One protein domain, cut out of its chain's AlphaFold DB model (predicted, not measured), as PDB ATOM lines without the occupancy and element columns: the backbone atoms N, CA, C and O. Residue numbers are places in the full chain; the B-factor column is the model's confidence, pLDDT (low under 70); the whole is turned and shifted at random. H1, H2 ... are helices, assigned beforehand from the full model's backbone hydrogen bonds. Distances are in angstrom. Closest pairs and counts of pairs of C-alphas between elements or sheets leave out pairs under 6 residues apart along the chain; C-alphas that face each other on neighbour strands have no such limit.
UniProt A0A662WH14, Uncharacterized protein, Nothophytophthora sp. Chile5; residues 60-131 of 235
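Overview. This is residues 60 to 131 of the 235 residues of an uncharacterized protein of Nothophytophthora sp. Chile5 (UniProt A0A662WH14). One very long helix, H3, sticks out from a small compact head in which the two short helices H1 and H2 pack together beside the start of H3. Residues 101 to 131 of H3 stand free and make the length of the whole. The printed part has 72 residues with three named helices in the order H1, H2, H3 and no named strand: all helix. It is extended, with a radius of gyration of the C-alphas of 20.1 A and spans of 64 by 18 by 18 A.

Arrangement. H1, residues 60 to 72, touches H2, residues 78 to 85, at a steep tilt of 46 degrees, opposite ways; their closest C-alphas, of Gly 69 and Ile 81, are 5.0 A apart. H2 touches H3, residues 90 to 131, about perpendicular at 89 degrees; H3 touches it with residues 90 to 94 alone, and the closest C-alphas, of Ala 82 and Thr 90, are 5.2 A apart. H1 and H3 are close but not clearly touching, the C-alphas of Phe 66 and Thr 93 being closest at 7.9 A. In H1, H2 and H3 every O i to N i+4 pair is within hydrogen-bond range.

Along the chain. H1 begins at C-alpha 60 (147.774, 98.970, 68.576) and is 18.7 A long; H2 is 10.5 A long. H3 runs 62.0 A from C-alpha 90 (159.850, 106.876, 79.691) to C-alpha 131 (141.825, 47.925, 86.106).

Size, cuts and confidence. The C-alphas farthest apart, of Gly 86 and Gln 131, are 64.6 A apart. The printed part has no cut, and both links are tight. Mean pLDDT of the printed part is 89.5; residue 76 is under 70.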
ATOM      1  N   ALA A  60     147.102 100.093  69.229       91.62
ATOM      2  CA  ALA A  60     147.774  98.970  68.576       91.62
ATOM      3  C   ALA A  60     149.104  99.399  67.933       91.62
ATOM      4  O   ALA A  60     150.114  98.737  68.145       91.62
ATOM      5  N   ASP A  61     149.123 100.540  67.240       92.75
ATOM      6  CA  ASP A  61     150.327 101.051  66.575       92.75
ATOM      7  C   ASP A  61     151.427 101.421  67.579       92.75
ATOM      8  O   ASP A  61     152.590 101.065  67.400       92.75
ATOM      9  N   GLU A  62     151.059 102.079  68.685       94.56
ATOM     10  CA  GLU A  62     151.992 102.379  69.778       94.56
ATOM     11  C   GLU A  62     152.545 101.102  70.410       94.56
ATOM     12  O   GLU A  62     153.726 101.031  70.753       94.56
ATOM     13  N   HIS A  63     151.688 100.092  70.577       95.00
ATOM     14  CA  HIS A  63     152.103  98.817  71.137       95.00
ATOM     15  C   HIS A  63     153.043  98.058  70.200       95.00
ATOM     16  O   HIS A  63     154.014  97.495  70.690       95.00
ATOM     17  N   ASN A  64     152.807  98.075  68.886       95.19
ATOM     18  CA  ASN A  64     153.689  97.437  67.906       95.19
ATOM     19  C   ASN A  64     155.095  98.047  67.949       95.19
ATOM     20  O   ASN A  64     156.058  97.315  68.160       95.19
ATOM     21  N   ARG A  65     155.206  99.383  67.917       95.88
ATOM     22  CA  ARG A  65     156.501 100.070  68.088       95.88
ATOM     23  C   ARG A  65     157.156  99.746  69.429       95.88
ATOM     24  O   ARG A  65     158.364  99.581  69.521       95.88
ATOM     25  N   PHE A  66     156.371  99.619  70.496       95.06
ATOM     26  CA  PHE A  66     156.899  99.187  71.789       95.06
ATOM     27  C   PHE A  66     157.497  97.769  71.741       95.06
ATOM     28  O   PHE A  66     158.521  97.529  72.378       95.06
ATOM     29  N   LEU A  67     156.881  96.838  71.003       95.00
ATOM     30  CA  LEU A  67     157.412  95.484  70.829       95.00
ATOM     31  C   LEU A  67     158.696  95.485  69.997       95.00
ATOM     32  O   LEU A  67     159.660  94.856  70.416       95.00
ATOM     33  N   GLU A  68     158.741  96.249  68.904       95.81
ATOM     34  CA  GLU A  68     159.962  96.459  68.109       95.81
ATOM     35  C   GLU A  68     161.098  97.012  68.988       95.81
ATOM     36  O   GLU A  68     162.216  96.496  68.995       95.81
ATOM     37  N   GLY A  69     160.791  97.997  69.839       94.75
ATOM     38  CA  GLY A  69     161.739  98.526  70.817       94.75
ATOM     39  C   GLY A  69     162.206  97.489  71.848       94.75
ATOM     40  O   GLY A  69     163.374  97.497  72.230       94.75
ATOM     41  N   LEU A  70     161.332  96.576  72.288       93.81
ATOM     42  CA  LEU A  70     161.704  95.474  73.188       93.81
ATOM     43  C   LEU A  70     162.560  94.398  72.508       93.81
ATOM     44  O   LEU A  70     163.360  93.763  73.194       93.81
ATOM     45  N   GLU A  71     162.397  94.168  71.205       92.50
ATOM     46  CA  GLU A  71     163.250  93.242  70.447       92.50
ATOM     47  C   GLU A  71     164.684  93.769  70.350       92.50
ATOM     48  O   GLU A  71     165.635  93.008  70.530       92.50
ATOM     49  N   LEU A  72     164.838  95.080  70.147       92.00
ATOM     50  CA  LEU A  72     166.138  95.754  70.121       92.00
ATOM     51  C   LEU A  72     166.759  95.879  71.523       92.00
ATOM     52  O   LEU A  72     167.969  95.732  71.691       92.00
ATOM     53  N   PHE A  73     165.932  96.136  72.540       90.38
ATOM     54  CA  PHE A  73     166.356  96.422  73.911       90.38
ATOM     55  C   PHE A  73     165.599  95.551  74.933       90.38
ATOM     56  O   PHE A  73     164.736  96.053  75.659       90.38
ATOM     57  N   PRO A  74     165.941  94.256  75.080       84.25
ATOM     58  CA  PRO A  74     165.164  93.318  75.904       84.25
ATOM     59  C   PRO A  74     165.125  93.683  77.401       84.25
ATOM     60  O   PRO A  74     164.096  93.516  78.070       84.25
ATOM     61  N   SER A  75     166.232  94.234  77.909       77.69
ATOM     62  CA  SER A  75     166.371  94.788  79.269       77.69
ATOM     63  C   SER A  75     166.673  96.290  79.269       77.69
ATOM     64  O   SER A  75     166.947  96.853  80.323       77.69
ATOM     65  N   GLY A  76     166.708  96.912  78.088       67.19
ATOM     66  CA  GLY A  76     167.502  98.114  77.858       67.19
ATOM     67  C   GLY A  76     166.910  99.428  78.382       67.19
ATOM     68  O   GLY A  76     165.894  99.445  79.084       67.19
ATOM     69  N   PRO A  77     167.568 100.556  78.058       89.06
ATOM     70  CA  PRO A  77     167.227 101.862  78.599       89.06
ATOM     71  C   PRO A  77     165.851 102.320  78.108       89.06
ATOM     72  O   PRO A  77     165.630 102.574  76.926       89.06
ATOM     73  N   TRP A  78     164.926 102.512  79.049       90.94
ATOM     74  CA  TRP A  78     163.537 102.900  78.774       90.94
ATOM     75  C   TRP A  78     163.389 104.196  77.969       90.94
ATOM     76  O   TRP A  78     162.350 104.414  77.351       90.94
ATOM     77  N   LYS A  79     164.410 105.061  77.997       93.19
ATOM     78  CA  LYS A  79     164.442 106.320  77.243       93.19
ATOM     79  C   LYS A  79     164.433 106.071  75.732       93.19
ATOM     80  O   LYS A  79     163.638 106.693  75.040       93.19
ATOM     81  N   GLU A  80     165.235 105.122  75.254       91.94
ATOM     82  CA  GLU A  80     165.323 104.779  73.826       91.94
ATOM     83  C   GLU A  80     164.035 104.113  73.337       91.94
ATOM     84  O   GLU A  80     163.489 104.469  72.295       91.94
ATOM     85  N   ILE A  81     163.473 103.210  74.145       93.12
ATOM     86  CA  ILE A  81     162.202 102.546  73.823       93.12
ATOM     87  C   ILE A  81     161.062 103.575  73.764       93.12
ATOM     88  O   ILE A  81     160.237 103.542  72.854       93.12
ATOM     89  N   ALA A  82     161.020 104.525  74.702       94.06
ATOM     90  CA  ALA A  82     160.031 105.599  74.689       94.06
ATOM     91  C   ALA A  82     160.194 106.529  73.475       94.06
ATOM     92  O   ALA A  82     159.194 106.899  72.860       94.06
ATOM     93  N   ALA A  83     161.434 106.856  73.095       93.00
ATOM     94  CA  ALA A  83     161.723 107.631  71.890       93.00
ATOM     95  C   ALA A  83     161.259 106.902  70.618       93.00
ATOM     96  O   ALA A  83     160.678 107.529  69.735       93.00
ATOM     97  N   HIS A  84     161.424 105.578  70.564       92.88
ATOM     98  CA  HIS A  84     160.951 104.751  69.455       92.88
ATOM     99  C   HIS A  84     159.413 104.706  69.358       92.88
ATOM    100  O   HIS A  84     158.842 104.742  68.268       92.88
ATOM    101  N   VAL A  85     158.708 104.701  70.496       93.94
ATOM    102  CA  VAL A  85     157.234 104.789  70.535       93.94
ATOM    103  C   VAL A  85     156.735 106.196  70.169       93.94
ATOM    104  O   VAL A  85     155.669 106.328  69.557       93.94
ATOM    105  N   GLY A  86     157.478 107.238  70.550       92.38
ATOM    106  CA  GLY A  86     157.268 108.648  70.205       92.38
ATOM    107  C   GLY A  86     156.159 109.366  70.989       92.38
ATOM    108  O   GLY A  86     156.312 110.526  71.352       92.38
ATOM    109  N   SER A  87     155.048 108.690  71.293       89.62
ATOM    110  CA  SER A  87     153.871 109.289  71.956       89.62
ATOM    111  C   SER A  87     153.811 109.075  73.474       89.62
ATOM    112  O   SER A  87     152.948 109.639  74.158       89.62
ATOM    113  N   ARG A  88     154.697 108.235  74.020       90.06
ATOM    114  CA  ARG A  88     154.684 107.802  75.424       90.06
ATOM    115  C   ARG A  88     155.955 108.218  76.136       90.06
ATOM    116  O   ARG A  88     157.040 108.185  75.572       90.06
ATOM    117  N   THR A  89     155.816 108.584  77.405       93.44
ATOM    118  CA  THR A  89     156.968 108.960  78.229       93.44
ATOM    119  C   THR A  89     157.744 107.728  78.694       93.44
ATOM    120  O   THR A  89     157.216 106.613  78.741       93.44
ATOM    121  N   THR A  90     158.993 107.928  79.117       93.69
ATOM    122  CA  THR A  90     159.850 106.876  79.691       93.69
ATOM    123  C   THR A  90     159.157 106.121  80.825       93.69
ATOM    124  O   THR A  90     159.126 104.892  80.835       93.69
ATOM    125  N   ARG A  91     158.518 106.849  81.750       92.19
ATOM    126  CA  ARG A  91     157.800 106.259  82.890       92.19
ATOM    127  C   ARG A  91     156.586 105.437  82.450       92.19
ATOM    128  O   ARG A  91     156.347 104.350  82.973       92.19
ATOM    129  N   GLN A  92     155.819 105.934  81.478       92.56
ATOM    130  CA  GLN A  92     154.688 105.193  80.910       92.56
ATOM    131  C   GLN A  92     155.158 103.910  80.217       92.56
ATOM    132  O   GLN A  92     154.560 102.856  80.405       92.56
ATOM    133  N   THR A  93     156.256 103.985  79.471       93.62
ATOM    134  CA  THR A  93     156.847 102.840  78.769       93.62
ATOM    135  C   THR A  93     157.342 101.780  79.752       93.62
ATOM    136  O   THR A  93     157.025 100.604  79.592       93.62
ATOM    137  N   MET A  94     158.020 102.190  80.828       92.56
ATOM    138  CA  MET A  94     158.481 101.286  81.886       92.56
ATOM    139  C   MET A  94     157.314 100.578  82.590       92.56
ATOM    140  O   MET A  94     157.293  99.351  82.693       92.56
ATOM    141  N   THR A  95     156.301 101.337  83.026       93.75
ATOM    142  CA  THR A  95     155.108 100.761  83.681       93.75
ATOM    143  C   THR A  95     154.316  99.845  82.745       93.75
ATOM    144  O   THR A  95     153.772  98.828  83.181       93.75
ATOM    145  N   HIS A  96     154.274 100.151  81.445       94.44
ATOM    146  CA  HIS A  96     153.670  99.272  80.444       94.44
ATOM    147  C   HIS A  96     154.477  97.993  80.234       94.44
ATOM    148  O   HIS A  96     153.893  96.912  80.184       94.44
ATOM    149  N   ALA A  97     155.808  98.084  80.197       93.31
ATOM    150  CA  ALA A  97     156.685  96.926  80.074       93.31
ATOM    151  C   ALA A  97     156.550  95.963  81.252       93.31
ATOM    152  O   ALA A  97     156.473  94.750  81.050       93.31
ATOM    153  N   GLN A  98     156.448  96.493  82.471       93.44
ATOM    154  CA  GLN A  98     156.161  95.690  83.655       93.44
ATOM    155  C   GLN A  98     154.847  94.912  83.485       93.44
ATOM    156  O   GLN A  98     154.847  93.677  83.509       93.44
ATOM    157  N   LYS A  99     153.741  95.616  83.204       93.31
ATOM    158  CA  LYS A  99     152.423  94.991  82.994       93.31
ATOM    159  C   LYS A  99     152.435  93.973  81.853       93.31
ATOM    160  O   LYS A  99     151.783  92.931  81.935       93.31
ATOM    161  N   TYR A 100     153.169  94.258  80.780       92.75
ATOM    162  CA  TYR A 100     153.311  93.366  79.636       92.75
ATOM    163  C   TYR A 100     154.007  92.053  80.022       92.75
ATOM    164  O   TYR A 100     153.495  90.971  79.714       92.75
ATOM    165  N   ARG A 101     155.116  92.124  80.771       91.31
ATOM    166  CA  ARG A 101     155.836  90.939  81.265       91.31
ATOM    167  C   ARG A 101     154.979  90.106  82.214       91.31
ATOM    168  O   ARG A 101     154.876  88.892  82.031       91.31
ATOM    169  N   GLU A 102     154.291  90.745  83.157       90.56
ATOM    170  CA  GLU A 102     153.358  90.072  84.069       90.56
ATOM    171  C   GLU A 102     152.232  89.354  83.309       90.56
ATOM    172  O   GLU A 102     151.904  88.197  83.595       90.56
ATOM    173  N   LYS A 103     151.664  90.006  82.284       87.19
ATOM    174  CA  LYS A 103     150.627  89.421  81.423       87.19
ATOM    175  C   LYS A 103     151.131  88.169  80.702       87.19
ATOM    176  O   LYS A 103     150.411  87.167  80.644       87.19
ATOM    177  N   ILE A 104     152.359  88.195  80.179       88.62
ATOM    178  CA  ILE A 104     152.985  87.023  79.549       88.62
ATOM    179  C   ILE A 104     153.210  85.912  80.575       88.62
ATOM    180  O   ILE A 104     152.858  84.762  80.305       88.62
ATOM    181  N   ALA A 105     153.755  86.235  81.749       88.19
ATOM    182  CA  ALA A 105     154.016  85.262  82.806       88.19
ATOM    183  C   ALA A 105     152.726  84.547  83.238       88.19
ATOM    184  O   ALA A 105     152.682  83.314  83.281       88.19
ATOM    185  N   ARG A 106     151.636  85.300  83.442       84.12
ATOM    186  CA  ARG A 106     150.312  84.747  83.771       84.12
ATOM    187  C   ARG A 106     149.807  83.791  82.695       84.12
ATOM    188  O   ARG A 106     149.354  82.690  83.011       84.12
ATOM    189  N   ARG A 107     149.920  84.176  81.419       83.12
ATOM    190  CA  ARG A 107     149.514  83.320  80.294       83.12
ATOM    191  C   ARG A 107     150.352  82.041  80.239       83.12
ATOM    192  O   ARG A 107     149.788  80.961  80.089       83.12
ATOM    193  N   LYS A 108     151.674  82.140  80.409       84.69
ATOM    194  CA  LYS A 108     152.576  80.977  80.436       84.69
ATOM    195  C   LYS A 108     152.219  80.012  81.572       84.69
ATOM    196  O   LYS A 108     152.127  78.812  81.324       84.69
ATOM    197  N   ARG A 109     151.943  80.510  82.784       83.94
ATOM    198  CA  ARG A 109     151.502  79.681  83.925       83.94
ATOM    199  C   ARG A 109     150.168  78.984  83.648       83.94
ATOM    200  O   ARG A 109     150.078  77.774  83.820       83.94
ATOM    201  N   GLY A 110     149.167  79.705  83.136       80.31
ATOM    202  CA  GLY A 110     147.859  79.126  82.799       80.31
ATOM    203  C   GLY A 110     147.934  78.036  81.722       80.31
ATOM    204  O   GLY A 110     147.288  76.994  81.839       80.31
ATOM    205  N   LEU A 111     148.778  78.228  80.703       78.69
ATOM    206  CA  LEU A 111     149.021  77.213  79.673       78.69
ATOM    207  C   LEU A 111     149.711  75.966  80.247       78.69
ATOM    208  O   LEU A 111     149.292  74.847  79.939       78.69
ATOM    209  N   ARG A 112     150.712  76.143  81.121       78.62
ATOM    210  CA  ARG A 112     151.386  75.033  81.815       78.62
ATOM    211  C   ARG A 112     150.411  74.263  82.706       78.62
ATOM    212  O   ARG A 112     150.289  73.052  82.538       78.62
ATOM    213  N   ALA A 113     149.635  74.952  83.540       80.69
ATOM    214  CA  ALA A 113     148.625  74.336  84.401       80.69
ATOM    215  C   ALA A 113     147.563  73.562  83.596       80.69
ATOM    216  O   ALA A 113     147.243  72.420  83.919       80.69
ATOM    217  N   SER A 114     147.070  74.128  82.487       80.62
ATOM    218  CA  SER A 114     146.124  73.447  81.592       80.62
ATOM    219  C   SER A 114     146.726  72.201  80.932       80.62
ATOM    220  O   SER A 114     146.064  71.166  80.816       80.62
ATOM    221  N   SER A 115     147.986  72.274  80.490       84.75
ATOM    222  CA  SER A 115     148.686  71.120  79.911       84.75
ATOM    223  C   SER A 115     148.885  69.998  80.935       84.75
ATOM    224  O   SER A 115     148.606  68.836  80.639       84.75
ATOM    225  N   GLN A 116     149.255  70.352  82.168       86.31
ATOM    226  CA  GLN A 116     149.442  69.414  83.267       86.31
ATOM    227  C   GLN A 116     148.115  68.768  83.677       86.31
ATOM    228  O   GLN A 116     148.039  67.547  83.785       86.31
ATOM    229  N   ALA A 117     147.039  69.550  83.796       86.44
ATOM    230  CA  ALA A 117     145.704  69.031  84.090       86.44
ATOM    231  C   ALA A 117     145.217  68.037  83.022       86.44
ATOM    232  O   ALA A 117     144.641  67.000  83.354       86.44
ATOM    233  N   ARG A 118     145.475  68.312  81.734       87.25
ATOM    234  CA  ARG A 118     145.167  67.377  80.638       87.25
ATOM    235  C   ARG A 118     145.992  66.092  80.722       87.25
ATOM    236  O   ARG A 118     145.441  65.018  80.500       87.25
ATOM    237  N   SER A 119     147.276  66.192  81.062       91.69
ATOM    238  CA  SER A 119     148.151  65.028  81.251       91.69
ATOM    239  C   SER A 119     147.669  64.133  82.400       91.69
ATOM    240  O   SER A 119     147.484  62.930  82.219       91.69
ATOM    241  N   LEU A 120     147.344  64.728  83.554       91.00
ATOM    242  CA  LEU A 120     146.834  64.002  84.722       91.00
ATOM    243  C   LEU A 120     145.496  63.301  84.444       91.00
ATOM    244  O   LEU A 120     145.295  62.173  84.893       91.00
ATOM    245  N   ARG A 121     144.595  63.923  83.667       91.38
ATOM    246  CA  ARG A 121     143.349  63.269  83.222       91.38
ATOM    247  C   ARG A 121     143.636  62.025  82.376       91.38
ATOM    248  O   ARG A 121     143.104  60.967  82.684       91.38
ATOM    249  N   ARG A 122     144.545  62.113  81.395       92.56
ATOM    250  CA  ARG A 122     144.936  60.959  80.559       92.56
ATOM    251  C   ARG A 122     145.541  59.813  81.370       92.56
ATOM    252  O   ARG A 122     145.260  58.657  81.078       92.56
ATOM    253  N   LEU A 123     146.374  60.120  82.367       92.62
ATOM    254  CA  LEU A 123     146.959  59.106  83.253       92.62
ATOM    255  C   LEU A 123     145.881  58.383  84.072       92.62
ATOM    256  O   LEU A 123     145.919  57.159  84.190       92.62
ATOM    257  N   ARG A 124     144.889  59.124  84.580       93.19
ATOM    258  CA  ARG A 124     143.741  58.552  85.298       93.19
ATOM    259  C   ARG A 124     142.899  57.641  84.401       93.19
ATOM    260  O   ARG A 124     142.524  56.553  84.832       93.19
ATOM    261  N   ASP A 125     142.639  58.054  83.163       92.62
ATOM    262  CA  ASP A 125     141.863  57.253  82.209       92.62
ATOM    263  C   ASP A 125     142.582  55.936  81.865       92.62
ATOM    264  O   ASP A 125     141.960  54.873  81.866       92.62
ATOM    265  N   GLN A 126     143.909  55.976  81.683       92.12
ATOM    266  CA  GLN A 126     144.728  54.774  81.471       92.12
ATOM    267  C   GLN A 126     144.730  53.832  82.683       92.12
ATOM    268  O   GLN A 126     144.683  52.616  82.511       92.12
ATOM    269  N   GLN A 127     144.770  54.359  83.913       89.75
ATOM    270  CA  GLN A 127     144.651  53.524  85.116       89.75
ATOM    271  C   GLN A 127     143.293  52.816  85.186       89.75
ATOM    272  O   GLN A 127     143.240  51.639  85.537       89.75
ATOM    273  N   LYS A 128     142.209  53.503  84.807       89.44
ATOM    274  CA  LYS A 128     140.862  52.918  84.787       89.44
ATOM    275  C   LYS A 128     140.734  51.800  83.747       89.44
ATOM    276  O   LYS A 128     140.126  50.778  84.043       89.44
ATOM    277  N   GLN A 129     141.341  51.967  82.571       82.25
ATOM    278  CA  GLN A 129     141.388  50.923  81.538       82.25
ATOM    279  C   GLN A 129     142.165  49.688  82.017       82.25
ATOM    280  O   GLN A 129     141.635  48.584  81.977       82.25
ATOM    281  N   LYS A 130     143.353  49.871  82.611       81.06
ATOM    282  CA  LYS A 130     144.154  48.754  83.148       81.06
ATOM    283  C   LYS A 130     143.461  47.967  84.268       81.06
ATOM    284  O   LYS A 130     143.701  46.775  84.402       81.06
ATOM    285  N   GLN A 131     142.616  48.612  85.074       73.94
ATOM    286  CA  GLN A 131     141.825  47.925  86.106       73.94
ATOM    287  C   GLN A 131     140.611  47.181  85.528       73.94
ATOM    288  O   GLN A 131     140.224  46.151  86.072       73.94
TER     289      GLN A 131